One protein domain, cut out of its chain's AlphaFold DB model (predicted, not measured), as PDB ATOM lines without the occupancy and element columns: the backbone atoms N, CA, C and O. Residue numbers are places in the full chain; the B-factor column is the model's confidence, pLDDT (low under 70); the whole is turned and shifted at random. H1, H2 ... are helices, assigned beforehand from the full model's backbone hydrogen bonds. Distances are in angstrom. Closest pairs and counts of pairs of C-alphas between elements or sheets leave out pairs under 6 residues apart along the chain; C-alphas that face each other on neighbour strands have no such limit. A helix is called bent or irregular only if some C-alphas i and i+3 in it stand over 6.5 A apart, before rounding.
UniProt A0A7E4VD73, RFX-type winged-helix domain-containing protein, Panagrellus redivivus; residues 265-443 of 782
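AT A GLANCE: This is residues 265 to 443 of the 782 residues of the protein "RFX-type winged-helix domain-containing protein" of Panagrellus redivivus (UniProt A0A7E4VD73). Five helical rods, H3, H4, H7b, H8 and H6, stand side by side in a ring along one long axis, an elongated helical bundle; H5 lies across one end with H2 next to it, and the short H1 is at the opposite end. The other arm of the bent helix, H7a, carries the H7 side of the bundle towards the H1 end, and residues 270 to 283 run along the length from H1 to H2. The printed part has 179 residues with eight named helices, H1 to H8 in chain order, no named strand, and the class all helix. It is compact, with a radius of gyration of the C-alphas of 17.4 A, and spans 57 by 36 by 31 A.

IN THESE COORDINATES: Start with the longest helix, H3, residues 297 to 319: find C-alpha 297 at (-26.664, 52.752, 30.878), from where it runs 33.5 A. Before it come H1, residues 265 to 269, and H2, residues 284 to 291, irregular, with C-alphas 285 and 288 7.3 A apart. After it look for H4, residues 326 to 334, H5, residues 347 to 355, and H6, residues 357 to 378, 31.4 A long. H7, residues 389 to 410, was assigned as one helix by its hydrogen bonds but is bent: C-alphas 400 and 403 are 7.4 A apart, and its arms H7a, 389 to 400, and H7b, 403 to 410, stand at a steep tilt of 44 degrees. H8, residues 423 to 443, runs 29.9 A to C-alpha 443 at (-27.197, 29.850, -3.047).

HOW THE PARTS SIT: Begin at the hub, H3, which touches three helices. H3 and H4 form a helical hairpin at a shallow tilt of 9 degrees, closest at the C-alphas of Met 314 and Thr 326, 5.2 A. With residues 299 to 303 alone H3 only just touches H5, with 3 pairs of C-alphas within 8 A; the closest are Val 300 and Ile 353, 6.8 A. With residue 297 alone it touches H2, closest to Glu 287 at 5.7 A between C-alphas. H4 touches H7b the same way at 28 degrees, a shallow tilt, closest at C-alphas of Tyr 331 and Ala 409, 4.4 A. H7b and H8 form the other helical hairpin, closest at C-alphas of Pro 403 and Ala 433, 5.0 A. H8 touches H6, the same way at a shallow 18 degrees, closest at C-alphas of Tyr 371 and Trp 436, 6.2 A. H6 is close to H3 but not clearly touching, and so is H1; H3 and H8 are apart. Every O i to N i+4 pair is within hydrogen-bond range in H1, H3, H4, H6, H7a, H7b and H8; in H2 it is 2 of 4 and in H5 4 of 5.

THE WHOLE: The farthest C-alphas, Glu 292 and Ala 387, are 57.1 A apart. The printed part has no cut, and the links H1 to H2, H4 to H5 and H7 to H8 are long. The mean pLDDT of the printed part is 86.2; look for values under 70 at residues 265, 267 to 269, 271 to 279, 338 to 343 and 385 to 387.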
ATOM      1  N   GLU A 265      -8.660  39.852  -7.801       66.38
ATOM      2  CA  GLU A 265      -9.607  38.919  -8.427       66.38
ATOM      3  C   GLU A 265     -10.865  38.715  -7.562       66.38
ATOM      4  O   GLU A 265     -11.981  38.973  -8.024       66.38
ATOM      5  N   TYR A 266     -10.722  38.329  -6.285       70.31
ATOM      6  CA  TYR A 266     -11.889  38.111  -5.413       70.31
ATOM      7  C   TYR A 266     -12.671  39.402  -5.120       70.31
ATOM      8  O   TYR A 266     -13.890  39.354  -4.947       70.31
ATOM      9  N   SER A 267     -11.998  40.556  -5.095       66.56
ATOM     10  CA  SER A 267     -12.619  41.880  -4.945       66.56
ATOM     11  C   SER A 267     -13.600  42.191  -6.086       66.56
ATOM     12  O   SER A 267     -14.664  42.759  -5.845       66.56
ATOM     13  N   ASN A 268     -13.299  41.744  -7.312       67.50
ATOM     14  CA  ASN A 268     -14.190  41.877  -8.471       67.50
ATOM     15  C   ASN A 268     -15.345  40.852  -8.496       67.50
ATOM     16  O   ASN A 268     -16.317  41.060  -9.223       67.50
ATOM     17  N   LEU A 269     -15.255  39.759  -7.727       66.94
ATOM     18  CA  LEU A 269     -16.317  38.748  -7.591       66.94
ATOM     19  C   LEU A 269     -17.320  39.082  -6.472       66.94
ATOM     20  O   LEU A 269     -18.482  38.685  -6.545       66.94
ATOM     21  N   MET A 270     -16.888  39.821  -5.448       76.19
ATOM     22  CA  MET A 270     -17.730  40.257  -4.329       76.19
ATOM     23  C   MET A 270     -18.644  41.445  -4.673       76.19
ATOM     24  O   MET A 270     -18.316  42.323  -5.469       76.19
ATOM     25  N   GLY A 271     -19.794  41.520  -3.999       63.75
ATOM     26  CA  GLY A 271     -20.713  42.654  -4.102       63.75
ATOM     27  C   GLY A 271     -20.162  43.956  -3.495       63.75
ATOM     28  O   GLY A 271     -19.475  43.960  -2.472       63.75
ATOM     29  N   HIS A 272     -20.525  45.109  -4.066       64.69
ATOM     30  CA  HIS A 272     -20.252  46.417  -3.454       64.69
ATOM     31  C   HIS A 272     -21.185  46.687  -2.261       64.69
ATOM     32  O   HIS A 272     -22.158  47.432  -2.362       64.69
ATOM     33  N   LEU A 273     -20.870  46.090  -1.111       63.53
ATOM     34  CA  LEU A 273     -21.636  46.266   0.120       63.53
ATOM     35  C   LEU A 273     -21.348  47.622   0.787       63.53
ATOM     36  O   LEU A 273     -20.303  47.800   1.432       63.53
ATOM     37  N   THR A 274     -22.326  48.526   0.707       56.00
ATOM     38  CA  THR A 274     -22.550  49.585   1.703       56.00
ATOM     39  C   THR A 274     -23.216  48.965   2.928       56.00
ATOM     40  O   THR A 274     -24.332  48.463   2.817       56.00
ATOM     41  N   LEU A 275     -22.557  48.989   4.090       56.44
ATOM     42  CA  LEU A 275     -23.196  48.545   5.332       56.44
ATOM     43  C   LEU A 275     -24.417  49.426   5.658       56.44
ATOM     44  O   LEU A 275     -24.316  50.650   5.525       56.44
ATOM     45  N   PRO A 276     -25.536  48.845   6.129       57.03
ATOM     46  CA  PRO A 276     -26.615  49.613   6.733       57.03
ATOM     47  C   PRO A 276     -26.096  50.422   7.926       57.03
ATOM     48  O   PRO A 276     -25.323  49.911   8.739       57.03
ATOM     49  N   THR A 277     -26.541  51.671   8.068       57.91
ATOM     50  CA  THR A 277     -26.302  52.443   9.292       57.91
ATOM     51  C   THR A 277     -27.187  51.880  10.397       57.91
ATOM     52  O   THR A 277     -28.362  52.222  10.502       57.91
ATOM     53  N   VAL A 278     -26.620  50.982  11.198       64.25
ATOM     54  CA  VAL A 278     -27.275  50.410  12.374       64.25
ATOM     55  C   VAL A 278     -27.499  51.509  13.411       64.25
ATOM     56  O   VAL A 278     -26.553  51.993  14.028       64.25
ATOM     57  N   THR A 279     -28.758  51.881  13.627       69.88
ATOM     58  CA  THR A 279     -29.171  52.653  14.801       69.88
ATOM     59  C   THR A 279     -29.379  51.693  15.967       69.88
ATOM     60  O   THR A 279     -30.325  50.900  15.955       69.88
ATOM     61  N   VAL A 280     -28.503  51.756  16.969       76.75
ATOM     62  CA  VAL A 280     -28.728  51.090  18.260       76.75
ATOM     63  C   VAL A 280     -29.989  51.702  18.901       76.75
ATOM     64  O   VAL A 280     -30.131  52.926  18.853       76.75
ATOM     65  N   PRO A 281     -30.925  50.903  19.452       81.62
ATOM     66  CA  PRO A 281     -32.075  51.433  20.185       81.62
ATOM     67  C   PRO A 281     -31.658  52.278  21.394       81.62
ATOM     68  O   PRO A 281     -30.594  52.058  21.973       81.62
ATOM     69  N   ASP A 282     -32.521  53.203  21.812       85.56
ATOM     70  CA  ASP A 282     -32.411  53.782  23.151       85.56
ATOM     71  C   ASP A 282     -32.782  52.715  24.194       85.56
ATOM     72  O   ASP A 282     -33.770  51.995  24.034       85.56
ATOM     73  N   PHE A 283     -31.970  52.614  25.243       90.06
ATOM     74  CA  PHE A 283     -32.144  51.687  26.363       90.06
ATOM     75  C   PHE A 283     -32.311  52.421  27.702       90.06
ATOM     76  O   PHE A 283     -32.294  51.779  28.748       90.06
ATOM     77  N   SER A 284     -32.478  53.749  27.702       88.88
ATOM     78  CA  SER A 284     -32.563  54.565  28.926       88.88
ATOM     79  C   SER A 284     -33.697  54.136  29.870       88.88
ATOM     80  O   SER A 284     -33.592  54.303  31.080       88.88
ATOM     81  N   HIS A 285     -34.760  53.500  29.363       86.75
ATOM     82  CA  HIS A 285     -35.822  52.911  30.192       86.75
ATOM     83  C   HIS A 285     -35.371  51.709  31.039       86.75
ATOM     84  O   HIS A 285     -36.093  51.318  31.955       86.75
ATOM     85  N   LEU A 286     -34.202  51.125  30.755       88.75
ATOM     86  CA  LEU A 286     -33.614  50.032  31.529       88.75
ATOM     87  C   LEU A 286     -32.762  50.512  32.716       88.75
ATOM     88  O   LEU A 286     -32.398  49.683  33.539       88.75
ATOM     89  N   GLU A 287     -32.465  51.811  32.846       88.44
ATOM     90  CA  GLU A 287     -31.553  52.373  33.864       88.44
ATOM     91  C   GLU A 287     -31.873  51.917  35.303       88.44
ATOM     92  O   GLU A 287     -30.974  51.540  36.060       88.44
ATOM     93  N   LEU A 288     -33.163  51.844  35.653       85.44
ATOM     94  CA  LEU A 288     -33.624  51.351  36.957       85.44
ATOM     95  C   LEU A 288     -33.269  49.870  37.189       85.44
ATOM     96  O   LEU A 288     -32.802  49.525  38.267       85.44
ATOM     97  N   TYR A 289     -33.440  49.015  36.176       88.19
ATOM     98  CA  TYR A 289     -33.151  47.576  36.257       88.19
ATOM     99  C   TYR A 289     -31.656  47.260  36.110       88.19
ATOM    100  O   TYR A 289     -31.171  46.270  36.645       88.19
ATOM    101  N   LEU A 290     -30.905  48.097  35.389       88.44
ATOM    102  CA  LEU A 290     -29.446  47.995  35.291       88.44
ATOM    103  C   LEU A 290     -28.794  48.262  36.659       88.44
ATOM    104  O   LEU A 290     -27.876  47.542  37.052       88.44
ATOM    105  N   THR A 291     -29.340  49.215  37.423       86.25
ATOM    106  CA  THR A 291     -28.873  49.544  38.779       86.25
ATOM    107  C   THR A 291     -28.970  48.347  39.740       86.25
ATOM    108  O   THR A 291     -28.092  48.171  40.581       86.25
ATOM    109  N   GLU A 292     -29.981  47.478  39.592       86.31
ATOM    110  CA  GLU A 292     -30.171  46.269  40.419       86.31
ATOM    111  C   GLU A 292     -29.082  45.194  40.204       86.31
ATOM    112  O   GLU A 292     -28.931  44.299  41.034       86.31
ATOM    113  N   VAL A 293     -28.304  45.285  39.118       86.75
ATOM    114  CA  VAL A 293     -27.205  44.361  38.766       86.75
ATOM    115  C   VAL A 293     -25.859  45.078  38.575       86.75
ATOM    116  O   VAL A 293     -25.003  44.609  37.822       86.75
ATOM    117  N   GLU A 294     -25.677  46.215  39.258       88.88
ATOM    118  CA  GLU A 294     -24.453  47.039  39.265       88.88
ATOM    119  C   GLU A 294     -24.006  47.522  37.864       88.88
ATOM    120  O   GLU A 294     -22.817  47.690  37.574       88.88
ATOM    121  N   LEU A 295     -24.971  47.768  36.971       90.81
ATOM    122  CA  LEU A 295     -24.744  48.308  35.632       90.81
ATOM    123  C   LEU A 295     -25.274  49.741  35.493       90.81
ATOM    124  O   LEU A 295     -26.358  50.081  35.954       90.81
ATOM    125  N   GLU A 296     -24.531  50.564  34.756       90.50
ATOM    126  CA  GLU A 296     -25.004  51.838  34.220       90.50
ATOM    127  C   GLU A 296     -25.495  51.675  32.772       90.50
ATOM    128  O   GLU A 296     -25.052  50.783  32.040       90.50
ATOM    129  N   ILE A 297     -26.318  52.618  32.304       90.44
ATOM    130  CA  ILE A 297     -26.664  52.752  30.878       90.44
ATOM    131  C   ILE A 297     -25.418  52.934  29.987       90.44
ATOM    132  O   ILE A 297     -25.378  52.431  28.864       90.44
ATOM    133  N   SER A 298     -24.361  53.562  30.522       90.06
ATOM    134  CA  SER A 298     -23.063  53.753  29.863       90.06
ATOM    135  C   SER A 298     -22.420  52.427  29.424       90.06
ATOM    136  O   SER A 298     -21.877  52.340  28.320       90.06
ATOM    137  N   HIS A 299     -22.554  51.366  30.231       92.31
ATOM    138  CA  HIS A 299     -22.061  50.029  29.901       92.31
ATOM    139  C   HIS A 299     -22.828  49.411  28.722       92.31
ATOM    140  O   HIS A 299     -22.215  48.793  27.854       92.31
ATOM    141  N   VAL A 300     -24.149  49.608  28.646       92.44
ATOM    142  CA  VAL A 300     -24.982  49.096  27.540       92.44
ATOM    143  C   VAL A 300     -24.672  49.825  26.231       92.44
ATOM    144  O   VAL A 300     -24.536  49.178  25.192       92.44
ATOM    145  N   THR A 301     -24.491  51.151  26.268       90.94
ATOM    146  CA  THR A 301     -24.041  51.921  25.097       90.94
ATOM    147  C   THR A 301     -22.685  51.416  24.606       90.94
ATOM    148  O   THR A 301     -22.562  51.045  23.439       90.94
ATOM    149  N   LYS A 302     -21.696  51.304  25.505       90.81
ATOM    150  CA  LYS A 302     -20.343  50.835  25.169       90.81
ATOM    151  C   LYS A 302     -20.340  49.414  24.597       90.81
ATOM    152  O   LYS A 302     -19.659  49.165  23.606       90.81
ATOM    153  N   PHE A 303     -21.141  48.511  25.170       93.69
ATOM    154  CA  PHE A 303     -21.319  47.146  24.670       93.69
ATOM    155  C   PHE A 303     -21.773  47.150  23.209       93.69
ATOM    156  O   PHE A 303     -21.171  46.480  22.373       93.69
ATOM    157  N   MET A 304     -22.816  47.919  22.884       92.12
ATOM    158  CA  MET A 304     -23.377  47.960  21.532       92.12
ATOM    159  C   MET A 304     -22.433  48.625  20.519       92.12
ATOM    160  O   MET A 304     -22.356  48.173  19.374       92.12
ATOM    161  N   GLU A 305     -21.688  49.654  20.928       89.50
ATOM    162  CA  GLU A 305     -20.645  50.278  20.104       89.50
ATOM    163  C   GLU A 305     -19.516  49.291  19.772       89.50
ATOM    164  O   GLU A 305     -19.195  49.098  18.596       89.50
ATOM    165  N   ASP A 306     -18.962  48.607  20.780       91.06
ATOM    166  CA  ASP A 306     -17.915  47.591  20.601       91.06
ATOM    167  C   ASP A 306     -18.412  46.403  19.761       91.06
ATOM    168  O   ASP A 306     -17.671  45.840  18.948       91.06
ATOM    169  N   TYR A 307     -19.688  46.039  19.908       92.62
ATOM    170  CA  TYR A 307     -20.301  44.948  19.161       92.62
ATOM    171  C   TYR A 307     -20.387  45.255  17.663       92.62
ATOM    172  O   TYR A 307     -19.923  44.478  16.824       92.62
ATOM    173  N   VAL A 308     -20.881  46.446  17.315       88.81
ATOM    174  CA  VAL A 308     -20.906  46.930  15.930       88.81
ATOM    175  C   VAL A 308     -19.481  47.143  15.395       88.81
ATOM    176  O   VAL A 308     -19.209  46.838  14.229       88.81
ATOM    177  N   ALA A 309     -18.531  47.601  16.216       88.50
ATOM    178  CA  ALA A 309     -17.127  47.743  15.820       88.50
ATOM    179  C   ALA A 309     -16.475  46.390  15.467       88.50
ATOM    180  O   ALA A 309     -15.811  46.277  14.431       88.50
ATOM    181  N   THR A 310     -16.739  45.346  16.259       90.88
ATOM    182  CA  THR A 310     -16.261  43.968  16.032       90.88
ATOM    183  C   THR A 310     -16.656  43.458  14.642       90.88
ATOM    184  O   THR A 310     -15.853  42.845  13.933       90.88
ATOM    185  N   TRP A 311     -17.872  43.775  14.197       88.94
ATOM    186  CA  TRP A 311     -18.392  43.365  12.889       88.94
ATOM    187  C   TRP A 311     -17.826  44.154  11.722       88.94
ATOM    188  O   TRP A 311     -17.602  43.585  10.655       88.94
ATOM    189  N   ASN A 312     -17.541  45.441  11.918       87.19
ATOM    190  CA  ASN A 312     -16.804  46.227  10.934       87.19
ATOM    191  C   ASN A 312     -15.391  45.643  10.725       87.19
ATOM    192  O   ASN A 312     -14.942  45.531   9.583       87.19
ATOM    193  N   GLY A 313     -14.734  45.182  11.799       90.25
ATOM    194  CA  GLY A 313     -13.465  44.448  11.733       90.25
ATOM    195  C   GLY A 313     -13.572  43.119  10.974       90.25
ATOM    196  O   GLY A 313     -12.829  42.891  10.016       90.25
ATOM    197  N   MET A 314     -14.548  42.268  11.317       91.88
ATOM    198  CA  MET A 314     -14.763  41.000  10.605       91.88
ATOM    199  C   MET A 314     -15.122  41.200   9.132       91.88
ATOM    200  O   MET A 314     -14.569  40.517   8.275       91.88
ATOM    201  N   LEU A 315     -15.987  42.162   8.802       88.75
ATOM    202  CA  LEU A 315     -16.334  42.457   7.414       88.75
ATOM    203  C   LEU A 315     -15.118  42.937   6.611       88.75
ATOM    204  O   LEU A 315     -14.985  42.603   5.434       88.75
ATOM    205  N   HIS A 316     -14.222  43.705   7.232       87.88
ATOM    206  CA  HIS A 316     -12.967  44.116   6.611       87.88
ATOM    207  C   HIS A 316     -12.056  42.909   6.314       87.88
ATOM    208  O   HIS A 316     -11.520  42.819   5.211       87.88
ATOM    209  N   LEU A 317     -11.959  41.930   7.226       91.56
ATOM    210  CA  LEU A 317     -11.273  40.654   6.963       91.56
ATOM    211  C   LEU A 317     -11.950  39.846   5.844       91.56
ATOM    212  O   LEU A 317     -11.265  39.324   4.963       91.56
ATOM    213  N   VAL A 318     -13.285  39.782   5.827       90.88
ATOM    214  CA  VAL A 318     -14.051  39.099   4.772       90.88
ATOM    215  C   VAL A 318     -13.809  39.733   3.401       90.88
ATOM    216  O   VAL A 318     -13.551  39.013   2.441       90.88
ATOM    217  N   LYS A 319     -13.791  41.068   3.309       86.81
ATOM    218  CA  LYS A 319     -13.458  41.804   2.075       86.81
ATOM    219  C   LYS A 319     -12.004  41.600   1.614       86.81
ATOM    220  O   LYS A 319     -11.708  41.857   0.453       86.81
ATOM    221  N   GLN A 320     -11.119  41.098   2.479       88.12
ATOM    222  CA  GLN A 320      -9.762  40.638   2.140       88.12
ATOM    223  C   GLN A 320      -9.682  39.114   1.894       88.12
ATOM    224  O   GLN A 320      -8.590  38.566   1.778       88.12
ATOM    225  N   MET A 321     -10.817  38.400   1.869       89.44
ATOM    226  CA  MET A 321     -10.915  36.928   1.841       89.44
ATOM    227  C   MET A 321     -10.161  36.208   2.978       89.44
ATOM    228  O   MET A 321      -9.896  35.004   2.905       89.44
ATOM    229  N   ARG A 322      -9.885  36.906   4.087       91.69
ATOM    230  CA  ARG A 322      -9.224  36.380   5.295       91.69
ATOM    231  C   ARG A 322     -10.224  35.677   6.216       91.69
ATOM    232  O   ARG A 322     -10.327  35.957   7.406       91.69
ATOM    233  N   LEU A 323     -10.981  34.742   5.642       92.31
ATOM    234  CA  LEU A 323     -12.153  34.108   6.263       92.31
ATOM    235  C   LEU A 323     -11.833  33.232   7.488       92.31
ATOM    236  O   LEU A 323     -12.737  32.873   8.235       92.31
ATOM    237  N   LYS A 324     -10.561  32.869   7.703       89.94
ATOM    238  CA  LYS A 324     -10.116  32.169   8.920       89.94
ATOM    239  C   LYS A 324      -9.964  33.111  10.114       89.94
ATOM    240  O   LYS A 324     -10.098  32.666  11.245       89.94
ATOM    241  N   ASP A 325      -9.700  34.391   9.867       91.12
ATOM    242  CA  ASP A 325      -9.269  35.329  10.904       91.12
ATOM    243  C   ASP A 325     -10.466  35.920  11.670       91.12
ATOM    244  O   ASP A 325     -10.291  36.466  12.758       91.12
ATOM    245  N   THR A 326     -11.692  35.792  11.148       92.69
ATOM    246  CA  THR A 326     -12.920  36.324  11.770       92.69
ATOM    247  C   THR A 326     -13.204  35.714  13.144       92.69
ATOM    248  O   THR A 326     -13.678  36.415  14.035       92.69
ATOM    249  N   CYS A 327     -12.848  34.442  13.370       91.69
ATOM    250  CA  CYS A 327     -13.054  33.789  14.665       91.69
ATOM    251  C   CYS A 327     -12.282  34.478  15.803       91.69
ATOM    252  O   CYS A 327     -12.772  34.504  16.928       91.69
ATOM    253  N   SER A 328     -11.137  35.110  15.503       90.88
ATOM    254  CA  SER A 328     -10.369  35.884  16.487       90.88
ATOM    255  C   SER A 328     -11.146  37.089  17.016       90.88
ATOM    256  O   SER A 328     -11.023  37.423  18.188       90.88
ATOM    257  N   HIS A 329     -11.974  37.719  16.176       91.50
ATOM    258  CA  HIS A 329     -12.768  38.887  16.549       91.50
ATOM    259  C   HIS A 329     -13.970  38.485  17.403       91.50
ATOM    260  O   HIS A 329     -14.225  39.119  18.424       91.50
ATOM    261  N   TRP A 330     -14.666  37.398  17.042       90.88
ATOM    262  CA  TRP A 330     -15.702  36.829  17.905       90.88
ATOM    263  C   TRP A 330     -15.136  36.430  19.272       90.88
ATOM    264  O   TRP A 330     -15.707  36.805  20.292       90.88
ATOM    265  N   TYR A 331     -14.013  35.705  19.295       91.31
ATOM    266  CA  TYR A 331     -13.400  35.243  20.538       91.31
ATOM    267  C   TYR A 331     -12.940  36.417  21.414       91.31
ATOM    268  O   TYR A 331     -13.317  36.473  22.581       91.31
ATOM    269  N   ALA A 332     -12.213  37.388  20.849       90.62
ATOM    270  CA  ALA A 332     -11.702  38.547  21.586       90.62
ATOM    271  C   ALA A 332     -12.794  39.514  22.076       90.62
ATOM    272  O   ALA A 332     -12.577  40.192  23.077       90.62
ATOM    273  N   PHE A 333     -13.950  39.587  21.403       92.56
ATOM    274  CA  PHE A 333     -15.097  40.342  21.915       92.56
ATOM    275  C   PHE A 333     -15.742  39.624  23.106       92.56
ATOM    276  O   PHE A 333     -15.877  40.217  24.168       92.56
ATOM    277  N   TRP A 334     -16.123  38.351  22.949       92.75
ATOM    278  CA  TRP A 334     -16.876  37.625  23.981       92.75
ATOM    279  C   TRP A 334     -16.033  37.202  25.197       92.75
ATOM    280  O   TRP A 334     -16.601  36.957  26.260       92.75
ATOM    281  N   ASN A 335     -14.702  37.164  25.061       88.94
ATOM    282  CA  ASN A 335     -13.744  36.767  26.100       88.94
ATOM    283  C   ASN A 335     -12.738  37.915  26.367       88.94
ATOM    284  O   ASN A 335     -11.559  37.804  26.008       88.94
ATOM    285  N   PRO A 336     -13.179  39.053  26.943       85.44
ATOM    286  CA  PRO A 336     -12.324  40.217  27.167       85.44
ATOM    287  C   PRO A 336     -11.228  39.926  28.203       85.44
ATOM    288  O   PRO A 336     -11.489  39.403  29.287       85.44
ATOM    289  N   SER A 337      -9.984  40.297  27.890       75.62
ATOM    290  CA  SER A 337      -8.832  40.050  28.767       75.62
ATOM    291  C   SER A 337      -8.805  40.984  29.986       75.62
ATOM    292  O   SER A 337      -8.866  42.209  29.845       75.62
ATOM    293  N   THR A 338      -8.608  40.402  31.173       64.56
ATOM    294  CA  THR A 338      -8.552  41.091  32.481       64.56
ATOM    295  C   THR A 338      -7.471  42.166  32.594       64.56
ATOM    296  O   THR A 338      -7.617  43.105  33.369       64.56
ATOM    297  N   ASP A 339      -6.394  42.049  31.816       56.28
ATOM    298  CA  ASP A 339      -5.174  42.855  31.965       56.28
ATOM    299  C   ASP A 339      -5.213  44.194  31.195       56.28
ATOM    300  O   ASP A 339      -4.191  44.869  31.034       56.28
ATOM    301  N   THR A 340      -6.376  44.596  30.672       51.56
ATOM    302  CA  THR A 340      -6.497  45.807  29.845       51.56
ATOM    303  C   THR A 340      -6.679  47.077  30.686       51.56
ATOM    304  O   THR A 340      -7.664  47.268  31.388       51.56
ATOM    305  N   VAL A 341      -5.721  48.008  30.583       52.75
ATOM    306  CA  VAL A 341      -5.685  49.285  31.339       52.75
ATOM    307  C   VAL A 341      -6.587  50.361  30.693       52.75
ATOM    308  O   VAL A 341      -6.194  51.515  30.526       52.75
ATOM    309  N   ALA A 342      -7.772  49.965  30.234       54.41
ATOM    310  CA  ALA A 342      -8.674  50.749  29.389       54.41
ATOM    311  C   ALA A 342     -10.146  50.490  29.779       54.41
ATOM    312  O   ALA A 342     -10.415  49.487  30.437       54.41
ATOM    313  N   PRO A 343     -11.116  51.339  29.379       64.06
ATOM    314  CA  PRO A 343     -12.538  51.121  29.658       64.06
ATOM    315  C   PRO A 343     -13.134  50.044  28.729       64.06
ATOM    316  O   PRO A 343     -13.954  50.326  27.850       64.06
ATOM    317  N   ALA A 344     -12.664  48.810  28.898       76.44
ATOM    318  CA  ALA A 344     -13.282  47.599  28.379       76.44
ATOM    319  C   ALA A 344     -14.289  47.064  29.408       76.44
ATOM    320  O   ALA A 344     -14.087  47.212  30.614       76.44
ATOM    321  N   LEU A 345     -15.370  46.445  28.935       87.88
ATOM    322  CA  LEU A 345     -16.335  45.787  29.814       87.88
ATOM    323  C   LEU A 345     -15.755  44.473  30.341       87.88
ATOM    324  O   LEU A 345     -15.085  43.743  29.610       87.88
ATOM    325  N   THR A 346     -16.038  44.151  31.601       89.12
ATOM    326  CA  THR A 346     -15.665  42.848  32.163       89.12
ATOM    327  C   THR A 346     -16.587  41.750  31.636       89.12
ATOM    328  O   THR A 346     -17.740  42.007  31.277       89.12
ATOM    329  N   HIS A 347     -16.121  40.498  31.651       89.00
ATOM    330  CA  HIS A 347     -16.955  39.354  31.272       89.00
ATOM    331  C   HIS A 347     -18.261  39.300  32.090       89.00
ATOM    332  O   HIS A 347     -19.332  39.050  31.542       89.00
ATOM    333  N   THR A 348     -18.210  39.607  33.391       89.06
ATOM    334  CA  THR A 348     -19.394  39.660  34.266       89.06
ATOM    335  C   THR A 348     -20.385  40.751  33.846       89.06
ATOM    336  O   THR A 348     -21.592  40.511  33.840       89.06
ATOM    337  N   GLN A 349     -19.899  41.928  33.432       91.81
ATOM    338  CA  GLN A 349     -20.756  42.991  32.896       91.81
ATOM    339  C   GLN A 349     -21.413  42.558  31.581       91.81
ATOM    340  O   GLN A 349     -22.628  42.675  31.445       91.81
ATOM    341  N   MET A 350     -20.646  41.995  30.640       93.38
ATOM    342  CA  MET A 350     -21.180  41.475  29.373       93.38
ATOM    343  C   MET A 350     -22.233  40.381  29.594       93.38
ATOM    344  O   MET A 350     -23.302  40.408  28.982       93.38
ATOM    345  N   LEU A 351     -21.964  39.456  30.517       92.44
ATOM    346  CA  LEU A 351     -22.876  38.390  30.910       92.44
ATOM    347  C   LEU A 351     -24.188  38.934  31.495       92.44
ATOM    348  O   LEU A 351     -25.260  38.442  31.146       92.44
ATOM    349  N   ASN A 352     -24.132  39.952  32.356       92.44
ATOM    350  CA  ASN A 352     -25.337  40.579  32.902       92.44
ATOM    351  C   ASN A 352     -26.101  41.388  31.841       92.44
ATOM    352  O   ASN A 352     -27.328  41.315  31.803       92.44
ATOM    353  N   ILE A 353     -25.408  42.065  30.921       94.56
ATOM    354  CA  ILE A 353     -26.019  42.803  29.802       94.56
ATOM    355  C   ILE A 353     -26.844  41.877  28.890       94.56
ATOM    356  O   ILE A 353     -27.973  42.219  28.537       94.56
ATOM    357  N   VAL A 354     -26.350  40.682  28.538       94.69
ATOM    358  CA  VAL A 354     -27.098  39.773  27.640       94.69
ATOM    359  C   VAL A 354     -28.259  39.026  28.309       94.69
ATOM    360  O   VAL A 354     -29.088  38.455  27.601       94.69
ATOM    361  N   LYS A 355     -28.376  39.050  29.648       91.94
ATOM    362  CA  LYS A 355     -29.549  38.504  30.363       91.94
ATOM    363  C   LYS A 355     -30.818  39.331  30.121       91.94
ATOM    364  O   LYS A 355     -31.915  38.790  30.230       91.94
ATOM    365  N   PHE A 356     -30.699  40.611  29.756       93.38
ATOM    366  CA  PHE A 356     -31.847  41.466  29.438       93.38
ATOM    367  C   PHE A 356     -32.488  41.046  28.099       93.38
ATOM    368  O   PHE A 356     -31.864  41.220  27.045       93.38
ATOM    369  N   PRO A 357     -33.751  40.564  28.069       89.81
ATOM    370  CA  PRO A 357     -34.335  39.993  26.849       89.81
ATOM    371  C   PRO A 357     -34.478  40.984  25.685       89.81
ATOM    372  O   PRO A 357     -34.536  40.582  24.526       89.81
ATOM    373  N   GLU A 358     -34.550  42.285  25.966       89.81
ATOM    374  CA  GLU A 358     -34.605  43.331  24.940       89.81
ATOM    375  C   GLU A 358     -33.244  43.570  24.270       89.81
ATOM    376  O   GLU A 358     -33.170  43.732  23.049       89.81
ATOM    377  N   ILE A 359     -32.160  43.492  25.047       92.19
ATOM    378  CA  ILE A 359     -30.783  43.551  24.552       92.19
ATOM    379  C   ILE A 359     -30.476  42.279  23.749       92.19
ATOM    380  O   ILE A 359     -30.022  42.377  22.612       92.19
ATOM    381  N   ALA A 360     -30.839  41.097  24.262       92.81
ATOM    382  CA  ALA A 360     -30.683  39.819  23.558       92.81
ATOM    383  C   ALA A 360     -31.410  39.783  22.195       92.81
ATOM    384  O   ALA A 360     -30.807  39.422  21.184       92.81
ATOM    385  N   ARG A 361     -32.675  40.228  22.127       89.69
ATOM    386  CA  ARG A 361     -33.423  40.365  20.856       89.69
ATOM    387  C   ARG A 361     -32.843  41.434  19.931       89.69
ATOM    388  O   ARG A 361     -33.029  41.365  18.718       89.69
ATOM    389  N   THR A 362     -32.187  42.454  20.481       90.44
ATOM    390  CA  THR A 362     -31.482  43.442  19.662       90.44
ATOM    391  C   THR A 362     -30.244  42.805  19.043       90.44
ATOM    392  O   THR A 362     -30.099  42.869  17.829       90.44
ATOM    393  N   ILE A 363     -29.432  42.088  19.823       93.12
ATOM    394  CA  ILE A 363     -28.289  41.304  19.331       93.12
ATOM    395  C   ILE A 363     -28.717  40.337  18.211       93.12
ATOM    396  O   ILE A 363     -28.097  40.359  17.154       93.12
ATOM    397  N   GLU A 364     -29.825  39.600  18.371       91.00
ATOM    398  CA  GLU A 364     -30.389  38.727  17.322       91.00
ATOM    399  C   GLU A 364     -30.686  39.490  16.017       91.00
ATOM    400  O   GLU A 364     -30.215  39.119  14.940       91.00
ATOM    401  N   LYS A 365     -31.447  40.593  16.097       87.12
ATOM    402  CA  LYS A 365     -31.762  41.441  14.932       87.12
ATOM    403  C   LYS A 365     -30.497  41.941  14.249       87.12
ATOM    404  O   LYS A 365     -30.437  41.982  13.023       87.12
ATOM    405  N   LEU A 366     -29.508  42.342  15.039       89.62
ATOM    406  CA  LEU A 366     -28.238  42.842  14.549       89.62
ATOM    407  C   LEU A 366     -27.440  41.710  13.858       89.62
ATOM    408  O   LEU A 366     -26.942  41.926  12.753       89.62
ATOM    409  N   ASP A 367     -27.379  40.495  14.424       93.19
ATOM    410  CA  ASP A 367     -26.707  39.333  13.807       93.19
ATOM    411  C   ASP A 367     -27.324  39.029  12.439       93.19
ATOM    412  O   ASP A 367     -26.621  38.797  11.455       93.19
ATOM    413  N   ILE A 368     -28.656  39.075  12.359       89.88
ATOM    414  CA  ILE A 368     -29.409  38.881  11.119       89.88
ATOM    415  C   ILE A 368     -29.013  39.930  10.061       89.88
ATOM    416  O   ILE A 368     -28.881  39.583   8.886       89.88
ATOM    417  N   VAL A 369     -28.787  41.193  10.451       87.50
ATOM    418  CA  VAL A 369     -28.293  42.252   9.547       87.50
ATOM    419  C   VAL A 369     -26.885  41.919   9.041       87.50
ATOM    420  O   VAL A 369     -26.651  41.977   7.832       87.50
ATOM    421  N   TYR A 370     -25.966  41.532   9.933       90.00
ATOM    422  CA  TYR A 370     -24.590  41.152   9.582       90.00
ATOM    423  C   TYR A 370     -24.552  39.952   8.625       90.00
ATOM    424  O   TYR A 370     -23.957  40.025   7.549       90.00
ATOM    425  N   TYR A 371     -25.249  38.868   8.959       93.44
ATOM    426  CA  TYR A 371     -25.271  37.658   8.143       93.44
ATOM    427  C   TYR A 371     -26.024  37.842   6.814       93.44
ATOM    428  O   TYR A 371     -25.592  37.290   5.800       93.44
ATOM    429  N   GLN A 372     -27.083  38.662   6.749       90.25
ATOM    430  CA  GLN A 372     -27.680  39.053   5.462       90.25
ATOM    431  C   GLN A 372     -26.669  39.830   4.606       90.25
ATOM    432  O   GLN A 372     -26.486  39.502   3.437       90.25
ATOM    433  N   ALA A 373     -25.955  40.794   5.189       88.62
ATOM    434  CA  ALA A 373     -24.936  41.560   4.476       88.62
ATOM    435  C   ALA A 373     -23.784  40.673   3.957       88.62
ATOM    436  O   ALA A 373     -23.247  40.940   2.882       88.62
ATOM    437  N   LEU A 374     -23.442  39.584   4.660       91.25
ATOM    438  CA  LEU A 374     -22.519  38.560   4.157       91.25
ATOM    439  C   LEU A 374     -23.096  37.747   2.984       91.25
ATOM    440  O   LEU A 374     -22.354  37.460   2.048       91.25
ATOM    441  N   LEU A 375     -24.387  37.383   2.988       89.69
ATOM    442  CA  LEU A 375     -25.019  36.733   1.822       89.69
ATOM    443  C   LEU A 375     -24.953  37.637   0.589       89.69
ATOM    444  O   LEU A 375     -24.543  37.185  -0.478       89.69
ATOM    445  N   ASP A 376     -25.309  38.909   0.754       84.81
ATOM    446  CA  ASP A 376     -25.361  39.895  -0.329       84.81
ATOM    447  C   ASP A 376     -23.956  40.239  -0.867       84.81
ATOM    448  O   ASP A 376     -23.794  40.565  -2.044       84.81
ATOM    449  N   LEU A 377     -22.926  40.138  -0.015       87.56
ATOM    450  CA  LEU A 377     -21.517  40.299  -0.381       87.56
ATOM    451  C   LEU A 377     -20.965  39.091  -1.154       87.56
ATOM    452  O   LEU A 377     -20.251  39.291  -2.137       87.56
ATOM    453  N   PHE A 378     -21.263  37.865  -0.706       88.44
ATOM    454  CA  PHE A 378     -20.729  36.632  -1.299       88.44
ATOM    455  C   PHE A 378     -21.494  36.154  -2.540       88.44
ATOM    456  O   PHE A 378     -20.900  35.558  -3.431       88.44
ATOM    457  N   MET A 379     -22.809  36.390  -2.602       85.88
ATOM    458  CA  MET A 379     -23.688  35.939  -3.687       85.88
ATOM    459  C   MET A 379     -24.525  37.108  -4.242       85.88
ATOM    460  O   MET A 379     -25.756  37.055  -4.192       85.88
ATOM    461  N   PRO A 380     -23.895  38.171  -4.788       78.69
ATOM    462  CA  PRO A 380     -24.612  39.357  -5.264       78.69
ATOM    463  C   PRO A 380     -25.586  39.048  -6.409       78.69
ATOM    464  O   PRO A 380     -26.646  39.663  -6.489       78.69
ATOM    465  N   ASN A 381     -25.272  38.074  -7.272       79.19
ATOM    466  CA  ASN A 381     -26.240  37.435  -8.160       79.19
ATOM    467  C   ASN A 381     -26.114  35.914  -8.045       79.19
ATOM    468  O   ASN A 381     -25.047  35.360  -8.290       79.19
ATOM    469  N   ILE A 382     -27.221  35.251  -7.723       84.06
ATOM    470  CA  ILE A 382     -27.307  33.797  -7.549       84.06
ATOM    471  C   ILE A 382     -27.225  33.010  -8.874       84.06
ATOM    472  O   ILE A 382     -27.012  31.803  -8.841       84.06
ATOM    473  N   LEU A 383     -27.391  33.678 -10.025       84.00
ATOM    474  CA  LEU A 383     -27.406  33.064 -11.361       84.00
ATOM    475  C   LEU A 383     -26.217  33.439 -12.258       84.00
ATOM    476  O   LEU A 383     -26.111  32.903 -13.358       84.00
ATOM    477  N   LEU A 384     -25.349  34.382 -11.871       75.94
ATOM    478  CA  LEU A 384     -24.187  34.728 -12.705       75.94
ATOM    479  C   LEU A 384     -23.057  33.700 -12.530       75.94
ATOM    480  O   LEU A 384     -22.887  33.180 -11.428       75.94
ATOM    481  N   PRO A 385     -22.256  33.440 -13.582       67.38
ATOM    482  CA  PRO A 385     -21.106  32.555 -13.474       67.38
ATOM    483  C   PRO A 385     -20.009  33.202 -12.621       67.38
ATOM    484  O   PRO A 385     -19.477  34.260 -12.971       67.38
ATOM    485  N   ILE A 386     -19.645  32.553 -11.517       69.00
ATOM    486  CA  ILE A 386     -18.479  32.890 -10.701       69.00
ATOM    487  C   ILE A 386     -17.303  32.123 -11.303       69.00
ATOM    488  O   ILE A 386     -17.134  30.931 -11.069       69.00
ATOM    489  N   ALA A 387     -16.472  32.811 -12.087       61.09
ATOM    490  CA  ALA A 387     -15.400  32.195 -12.877       61.09
ATOM    491  C   ALA A 387     -14.266  31.529 -12.058       61.09
ATOM    492  O   ALA A 387     -13.331  30.986 -12.641       61.09
ATOM    493  N   ASN A 388     -14.332  31.571 -10.723       76.56
ATOM    494  CA  ASN A 388     -13.293  31.098  -9.817       76.56
ATOM    495  C   ASN A 388     -13.863  30.092  -8.802       76.56
ATOM    496  O   ASN A 388     -14.498  30.456  -7.811       76.56
ATOM    497  N   GLU A 389     -13.588  28.805  -9.012       80.44
ATOM    498  CA  GLU A 389     -14.035  27.737  -8.109       80.44
ATOM    499  C   GLU A 389     -13.391  27.840  -6.710       80.44
ATOM    500  O   GLU A 389     -14.030  27.547  -5.694       80.44
ATOM    501  N   LYS A 390     -12.141  28.329  -6.625       85.12
ATOM    502  CA  LYS A 390     -11.421  28.514  -5.351       85.12
ATOM    503  C   LYS A 390     -12.141  29.523  -4.453       85.12
ATOM    504  O   LYS A 390     -12.154  29.333  -3.238       85.12
ATOM    505  N   TYR A 391     -12.757  30.561  -5.025       86.94
ATOM    506  CA  TYR A 391     -13.619  31.500  -4.304       86.94
ATOM    507  C   TYR A 391     -14.812  30.771  -3.684       86.94
ATOM    508  O   TYR A 391     -14.965  30.770  -2.463       86.94
ATOM    509  N   THR A 392     -15.607  30.073  -4.498       85.06
ATOM    510  CA  THR A 392     -16.813  29.364  -4.039       85.06
ATOM    511  C   THR A 392     -16.482  28.302  -2.986       85.06
ATOM    512  O   THR A 392     -17.194  28.176  -1.989       85.06
ATOM    513  N   ASN A 393     -15.352  27.601  -3.125       88.44
ATOM    514  CA  ASN A 393     -14.875  26.634  -2.136       88.44
ATOM    515  C   ASN A 393     -14.361  27.300  -0.841       88.44
ATOM    516  O   ASN A 393     -14.682  26.813   0.246       88.44
ATOM    517  N   LYS A 394     -13.657  28.445  -0.907       90.75
ATOM    518  CA  LYS A 394     -13.295  29.259   0.277       90.75
ATOM    519  C   LYS A 394     -14.547  29.732   1.032       90.75
ATOM    520  O   LYS A 394     -14.630  29.555   2.249       90.75
ATOM    521  N   VAL A 395     -15.538  30.272   0.318       91.62
ATOM    522  CA  VAL A 395     -16.809  30.771   0.877       91.62
ATOM    523  C   VAL A 395     -17.623  29.641   1.522       91.62
ATOM    524  O   VAL A 395     -18.080  29.779   2.657       91.62
ATOM    525  N   ARG A 396     -17.741  28.480   0.862       91.44
ATOM    526  CA  ARG A 396     -18.383  27.277   1.429       91.44
ATOM    527  C   ARG A 396     -17.652  26.734   2.657       91.44
ATOM    528  O   ARG A 396     -18.304  26.328   3.619       91.44
ATOM    529  N   GLY A 397     -16.319  26.743   2.637       94.19
ATOM    530  CA  GLY A 397     -15.486  26.363   3.778       94.19
ATOM    531  C   GLY A 397     -15.754  27.249   4.993       94.19
ATOM    532  O   GLY A 397     -16.018  26.733   6.077       94.19
ATOM    533  N   TYR A 398     -15.796  28.570   4.793       94.88
ATOM    534  CA  TYR A 398     -16.155  29.530   5.839       94.88
ATOM    535  C   TYR A 398     -17.578  29.300   6.371       94.88
ATOM    536  O   TYR A 398     -17.777  29.143   7.577       94.88
ATOM    537  N   ALA A 399     -18.554  29.138   5.471       95.12
ATOM    538  CA  ALA A 399     -19.933  28.814   5.826       95.12
ATOM    539  C   ALA A 399     -20.065  27.517   6.648       95.12
ATOM    540  O   ALA A 399     -21.005  27.383   7.430       95.12
ATOM    541  N   LYS A 400     -19.157  26.543   6.491       95.00
ATOM    542  CA  LYS A 400     -19.154  25.299   7.279       95.00
ATOM    543  C   LYS A 400     -18.657  25.500   8.717       95.00
ATOM    544  O   LYS A 400     -19.144  24.790   9.590       95.00
ATOM    545  N   ILE A 401     -17.724  26.424   8.964       95.12
ATOM    546  CA  ILE A 401     -17.067  26.585  10.278       95.12
ATOM    547  C   ILE A 401     -17.653  27.702  11.148       95.12
ATOM    548  O   ILE A 401     -17.603  27.597  12.370       95.12
ATOM    549  N   GLU A 402     -18.232  28.747  10.552       95.31
ATOM    550  CA  GLU A 402     -18.681  29.943  11.283       95.31
ATOM    551  C   GLU A 402     -19.654  29.673  12.453       95.31
ATOM    552  O   GLU A 402     -19.419  30.230  13.525       95.31
ATOM    553  N   PRO A 403     -20.678  28.794  12.357       96.31
ATOM    554  CA  PRO A 403     -21.557  28.517  13.502       96.31
ATOM    555  C   PRO A 403     -20.802  27.890  14.684       96.31
ATOM    556  O   PRO A 403     -21.077  28.198  15.843       96.31
ATOM    557  N   SER A 404     -19.797  27.057  14.394       95.56
ATOM    558  CA  SER A 404     -18.913  26.461  15.400       95.56
ATOM    559  C   SER A 404     -17.940  27.483  15.992       95.56
ATOM    560  O   SER A 404     -17.618  27.382  17.172       95.56
ATOM    561  N   ASN A 405     -17.494  28.474  15.210       94.62
ATOM    562  CA  ASN A 405     -16.687  29.593  15.709       94.62
ATOM    563  C   ASN A 405     -17.500  30.460  16.681       94.62
ATOM    564  O   ASN A 405     -17.021  30.768  17.768       94.62
ATOM    565  N   VAL A 406     -18.742  30.802  16.316       95.44
ATOM    566  CA  VAL A 406     -19.675  31.565  17.163       95.44
ATOM    567  C   VAL A 406     -19.964  30.809  18.457       95.44
ATOM    568  O   VAL A 406     -19.906  31.416  19.522       95.44
ATOM    569  N   LYS A 407     -20.205  29.487  18.394       95.62
ATOM    570  CA  LYS A 407     -20.371  28.670  19.605       95.62
ATOM    571  C   LYS A 407     -19.121  28.730  20.489       95.62
ATOM    572  O   LYS A 407     -19.232  29.125  21.640       95.62
ATOM    573  N   LYS A 408     -17.938  28.420  19.944       93.75
ATOM    574  CA  LYS A 408     -16.659  28.414  20.684       93.75
ATOM    575  C   LYS A 408     -16.253  29.769  21.272       93.75
ATOM    576  O   LYS A 408     -15.465  29.799  22.204       93.75
ATOM    577  N   ALA A 409     -16.750  30.879  20.732       93.19
ATOM    578  CA  ALA A 409     -16.542  32.198  21.323       93.19
ATOM    579  C   ALA A 409     -17.461  32.470  22.532       93.19
ATOM    580  O   ALA A 409     -17.165  33.365  23.311       93.19
ATOM    581  N   LEU A 410     -18.557  31.718  22.678       94.00
ATOM    582  CA  LEU A 410     -19.595  31.879  23.704       94.00
ATOM    583  C   LEU A 410     -19.633  30.734  24.736       94.00
ATOM    584  O   LEU A 410     -20.420  30.797  25.679       94.00
ATOM    585  N   THR A 411     -18.844  29.675  24.541       91.00
ATOM    586  CA  THR A 411     -18.773  28.507  25.429       91.00
ATOM    587  C   THR A 411     -17.318  28.185  25.742       91.00
ATOM    588  O   THR A 411     -16.600  27.696  24.865       91.00
ATOM    589  N   ASP A 412     -16.913  28.436  26.983       85.06
ATOM    590  CA  ASP A 412     -15.668  27.940  27.561       85.06
ATOM    591  C   ASP A 412     -16.012  26.789  28.515       85.06
ATOM    592  O   ASP A 412     -16.446  27.017  29.643       85.06
ATOM    593  N   ASP A 413     -15.859  25.553  28.032       77.56
ATOM    594  CA  ASP A 413     -16.221  24.338  28.772       77.56
ATOM    595  C   ASP A 413     -15.337  24.116  30.030       77.56
ATOM    596  O   ASP A 413     -15.656  23.254  30.852       77.56
ATOM    597  N   GLU A 414     -14.241  24.876  30.205       83.38
ATOM    598  CA  GLU A 414     -13.374  24.844  31.396       83.38
ATOM    599  C   GLU A 414     -13.746  25.916  32.446       83.38
ATOM    600  O   GLU A 414     -13.300  25.842  33.596       83.38
ATOM    601  N   ALA A 415     -14.586  26.899  32.095       82.38
ATOM    602  CA  ALA A 415     -14.985  27.980  32.994       82.38
ATOM    603  C   ALA A 415     -16.039  27.541  34.039       82.38
ATOM    604  O   ALA A 415     -16.852  26.645  33.786       82.38
ATOM    605  N   PRO A 416     -16.130  28.206  35.210       84.50
ATOM    606  CA  PRO A 416     -17.224  27.962  36.147       84.50
ATOM    607  C   PRO A 416     -18.590  28.331  35.539       84.50
ATOM    608  O   PRO A 416     -18.715  29.271  34.748       84.50
ATOM    609  N   MET A 417     -19.647  27.623  35.951       82.69
ATOM    610  CA  MET A 417     -21.011  27.809  35.422       82.69
ATOM    611  C   MET A 417     -21.560  29.234  35.616       82.69
ATOM    612  O   MET A 417     -22.377  29.687  34.822       82.69
ATOM    613  N   GLU A 418     -21.099  29.967  36.632       82.75
ATOM    614  CA  GLU A 418     -21.504  31.360  36.879       82.75
ATOM    615  C   GLU A 418     -20.974  32.355  35.829       82.75
ATOM    616  O   GLU A 418     -21.537  33.438  35.683       82.75
ATOM    617  N   PHE A 419     -19.939  31.976  35.066       84.69
ATOM    618  CA  PHE A 419     -19.390  32.755  33.951       84.69
ATOM    619  C   PHE A 419     -19.961  32.335  32.588       84.69
ATOM    620  O   PHE A 419     -19.635  32.951  31.579       84.69
ATOM    621  N   HIS A 420     -20.829  31.323  32.517       90.56
ATOM    622  CA  HIS A 420     -21.395  30.872  31.246       90.56
ATOM    623  C   HIS A 420     -22.497  31.805  30.723       90.56
ATOM    624  O   HIS A 420     -23.435  32.161  31.441       90.56
ATOM    625  N   TYR A 421     -22.440  32.140  29.429       93.81
ATOM    626  CA  TYR A 421     -23.528  32.842  28.746       93.81
ATOM    627  C   TYR A 421     -24.818  31.992  28.722       93.81
ATOM    628  O   TYR A 421     -24.738  30.774  28.541       93.81
ATOM    629  N   PRO A 422     -26.023  32.593  28.863       93.69
ATOM    630  CA  PRO A 422     -27.271  31.833  28.943       93.69
ATOM    631  C   PRO A 422     -27.482  30.932  27.723       93.69
ATOM    632  O   PRO A 422     -27.392  31.391  26.584       93.69
ATOM    633  N   ALA A 423     -27.821  29.659  27.944       92.56
ATOM    634  CA  ALA A 423     -27.926  28.670  26.867       92.56
ATOM    635  C   ALA A 423     -28.906  29.085  25.750       92.56
ATOM    636  O   ALA A 423     -28.640  28.842  24.575       92.56
ATOM    637  N   GLU A 424     -30.006  29.768  26.086       92.25
ATOM    638  CA  GLU A 424     -30.948  30.331  25.106       92.25
ATOM    639  C   GLU A 424     -30.299  31.392  24.202       92.25
ATOM    640  O   GLU A 424     -30.495  31.377  22.987       92.25
ATOM    641  N   PHE A 425     -29.473  32.271  24.779       95.19
ATOM    642  CA  PHE A 425     -28.740  33.310  24.054       95.19
ATOM    643  C   PHE A 425     -27.682  32.704  23.121       95.19
ATOM    644  O   PHE A 425     -27.611  33.069  21.945       95.19
ATOM    645  N   VAL A 426     -26.918  31.717  23.604       95.81
ATOM    646  CA  VAL A 426     -25.948  30.978  22.776       95.81
ATOM    647  C   VAL A 426     -26.657  30.255  21.625       95.81
ATOM    648  O   VAL A 426     -26.239  30.373  20.472       95.81
ATOM    649  N   ASN A 427     -27.771  29.570  21.902       94.25
ATOM    650  CA  ASN A 427     -28.562  28.868  20.890       94.25
ATOM    651  C   ASN A 427     -29.159  29.818  19.836       94.25
ATOM    652  O   ASN A 427     -29.139  29.489  18.650       94.25
ATOM    653  N   MET A 428     -29.640  31.004  20.230       94.12
ATOM    654  CA  MET A 428     -30.110  32.045  19.305       94.12
ATOM    655  C   MET A 428     -28.993  32.488  18.347       94.12
ATOM    656  O   MET A 428     -29.172  32.467  17.122       94.12
ATOM    657  N   LYS A 429     -27.810  32.813  18.886       94.94
ATOM    658  CA  LYS A 429     -26.673  33.279  18.080       94.94
ATOM    659  C   LYS A 429     -26.171  32.202  17.122       94.94
ATOM    660  O   LYS A 429     -25.978  32.468  15.934       94.94
ATOM    661  N   VAL A 430     -26.015  30.973  17.614       95.56
ATOM    662  CA  VAL A 430     -25.592  29.828  16.796       95.56
ATOM    663  C   VAL A 430     -26.629  29.519  15.716       95.56
ATOM    664  O   VAL A 430     -26.251  29.380  14.555       95.56
ATOM    665  N   SER A 431     -27.932  29.490  16.025       94.19
ATOM    666  CA  SER A 431     -28.942  29.138  15.016       94.19
ATOM    667  C   SER A 431     -29.129  30.213  13.934       94.19
ATOM    668  O   SER A 431     -29.459  29.885  12.789       94.19
ATOM    669  N   THR A 432     -28.815  31.477  14.236       94.00
ATOM    670  CA  THR A 432     -28.719  32.543  13.222       94.00
ATOM    671  C   THR A 432     -27.562  32.277  12.248       94.00
ATOM    672  O   THR A 432     -27.769  32.264  11.030       94.00
ATOM    673  N   ALA A 433     -26.372  31.942  12.762       95.62
ATOM    674  CA  ALA A 433     -25.219  31.552  11.944       95.62
ATOM    675  C   ALA A 433     -25.455  30.240  11.159       95.62
ATOM    676  O   ALA A 433     -25.046  30.117  10.002       95.62
ATOM    677  N   GLU A 434     -26.165  29.259  11.728       94.94
ATOM    678  CA  GLU A 434     -26.595  28.043  11.017       94.94
ATOM    679  C   GLU A 434     -27.562  28.349   9.869       94.94
ATOM    680  O   GLU A 434     -27.494  27.714   8.814       94.94
ATOM    681  N   CYS A 435     -28.501  29.278  10.073       93.75
ATOM    682  CA  CYS A 435     -29.465  29.676   9.051       93.75
ATOM    683  C   CYS A 435     -28.741  30.317   7.864       93.75
ATOM    684  O   CYS A 435     -28.968  29.933   6.714       93.75
ATOM    685  N   TRP A 436     -27.778  31.190   8.161       94.88
ATOM    686  CA  TRP A 436     -26.869  31.775   7.183       94.88
ATOM    687  C   TRP A 436     -26.053  30.713   6.434       94.88
ATOM    688  O   TRP A 436     -26.066  30.673   5.202       94.88
ATOM    689  N   SER A 437     -25.428  29.788   7.170       95.38
ATOM    690  CA  SER A 437     -24.667  28.656   6.626       95.38
ATOM    691  C   SER A 437     -25.490  27.833   5.630       95.38
ATOM    692  O   SER A 437     -25.028  27.536   4.527       95.38
ATOM    693  N   ARG A 438     -26.733  27.485   5.994       92.50
ATOM    694  CA  ARG A 438     -27.666  26.733   5.139       92.50
ATOM    695  C   ARG A 438     -28.086  27.535   3.903       92.50
ATOM    696  O   ARG A 438     -28.060  26.985   2.802       92.50
ATOM    697  N   ARG A 439     -28.398  28.829   4.050       91.56
ATOM    698  CA  ARG A 439     -28.781  29.703   2.927       91.56
ATOM    699  C   ARG A 439     -27.638  29.855   1.912       91.56
ATOM    700  O   ARG A 439     -27.859  29.648   0.723       91.56
ATOM    701  N   LEU A 440     -26.411  30.114   2.371       91.94
ATOM    702  CA  LEU A 440     -25.231  30.287   1.512       91.94
ATOM    703  C   LEU A 440     -24.832  28.992   0.776       91.94
ATOM    704  O   LEU A 440     -24.450  29.025  -0.397       91.94
ATOM    705  N   LYS A 441     -24.992  27.828   1.421       90.44
ATOM    706  CA  LYS A 441     -24.843  26.516   0.765       90.44
ATOM    707  C   LYS A 441     -25.856  26.334  -0.371       90.44
ATOM    708  O   LYS A 441     -25.447  25.964  -1.468       90.44
ATOM    709  N   ARG A 442     -27.138  26.666  -0.160       90.38
ATOM    710  CA  ARG A 442     -28.154  26.593  -1.228       90.38
ATOM    711  C   ARG A 442     -27.886  27.598  -2.351       90.38
ATOM    712  O   ARG A 442     -27.962  27.235  -3.516       90.38
ATOM    713  N   TYR A 443     -27.481  28.827  -2.030       90.00
ATOM    714  CA  TYR A 443     -27.197  29.850  -3.047       90.00
ATOM    715  C   TYR A 443     -26.000  29.476  -3.932       90.00
ATOM    716  O   TYR A 443     -26.073  29.604  -5.150       90.00
TER     717      TYR A 443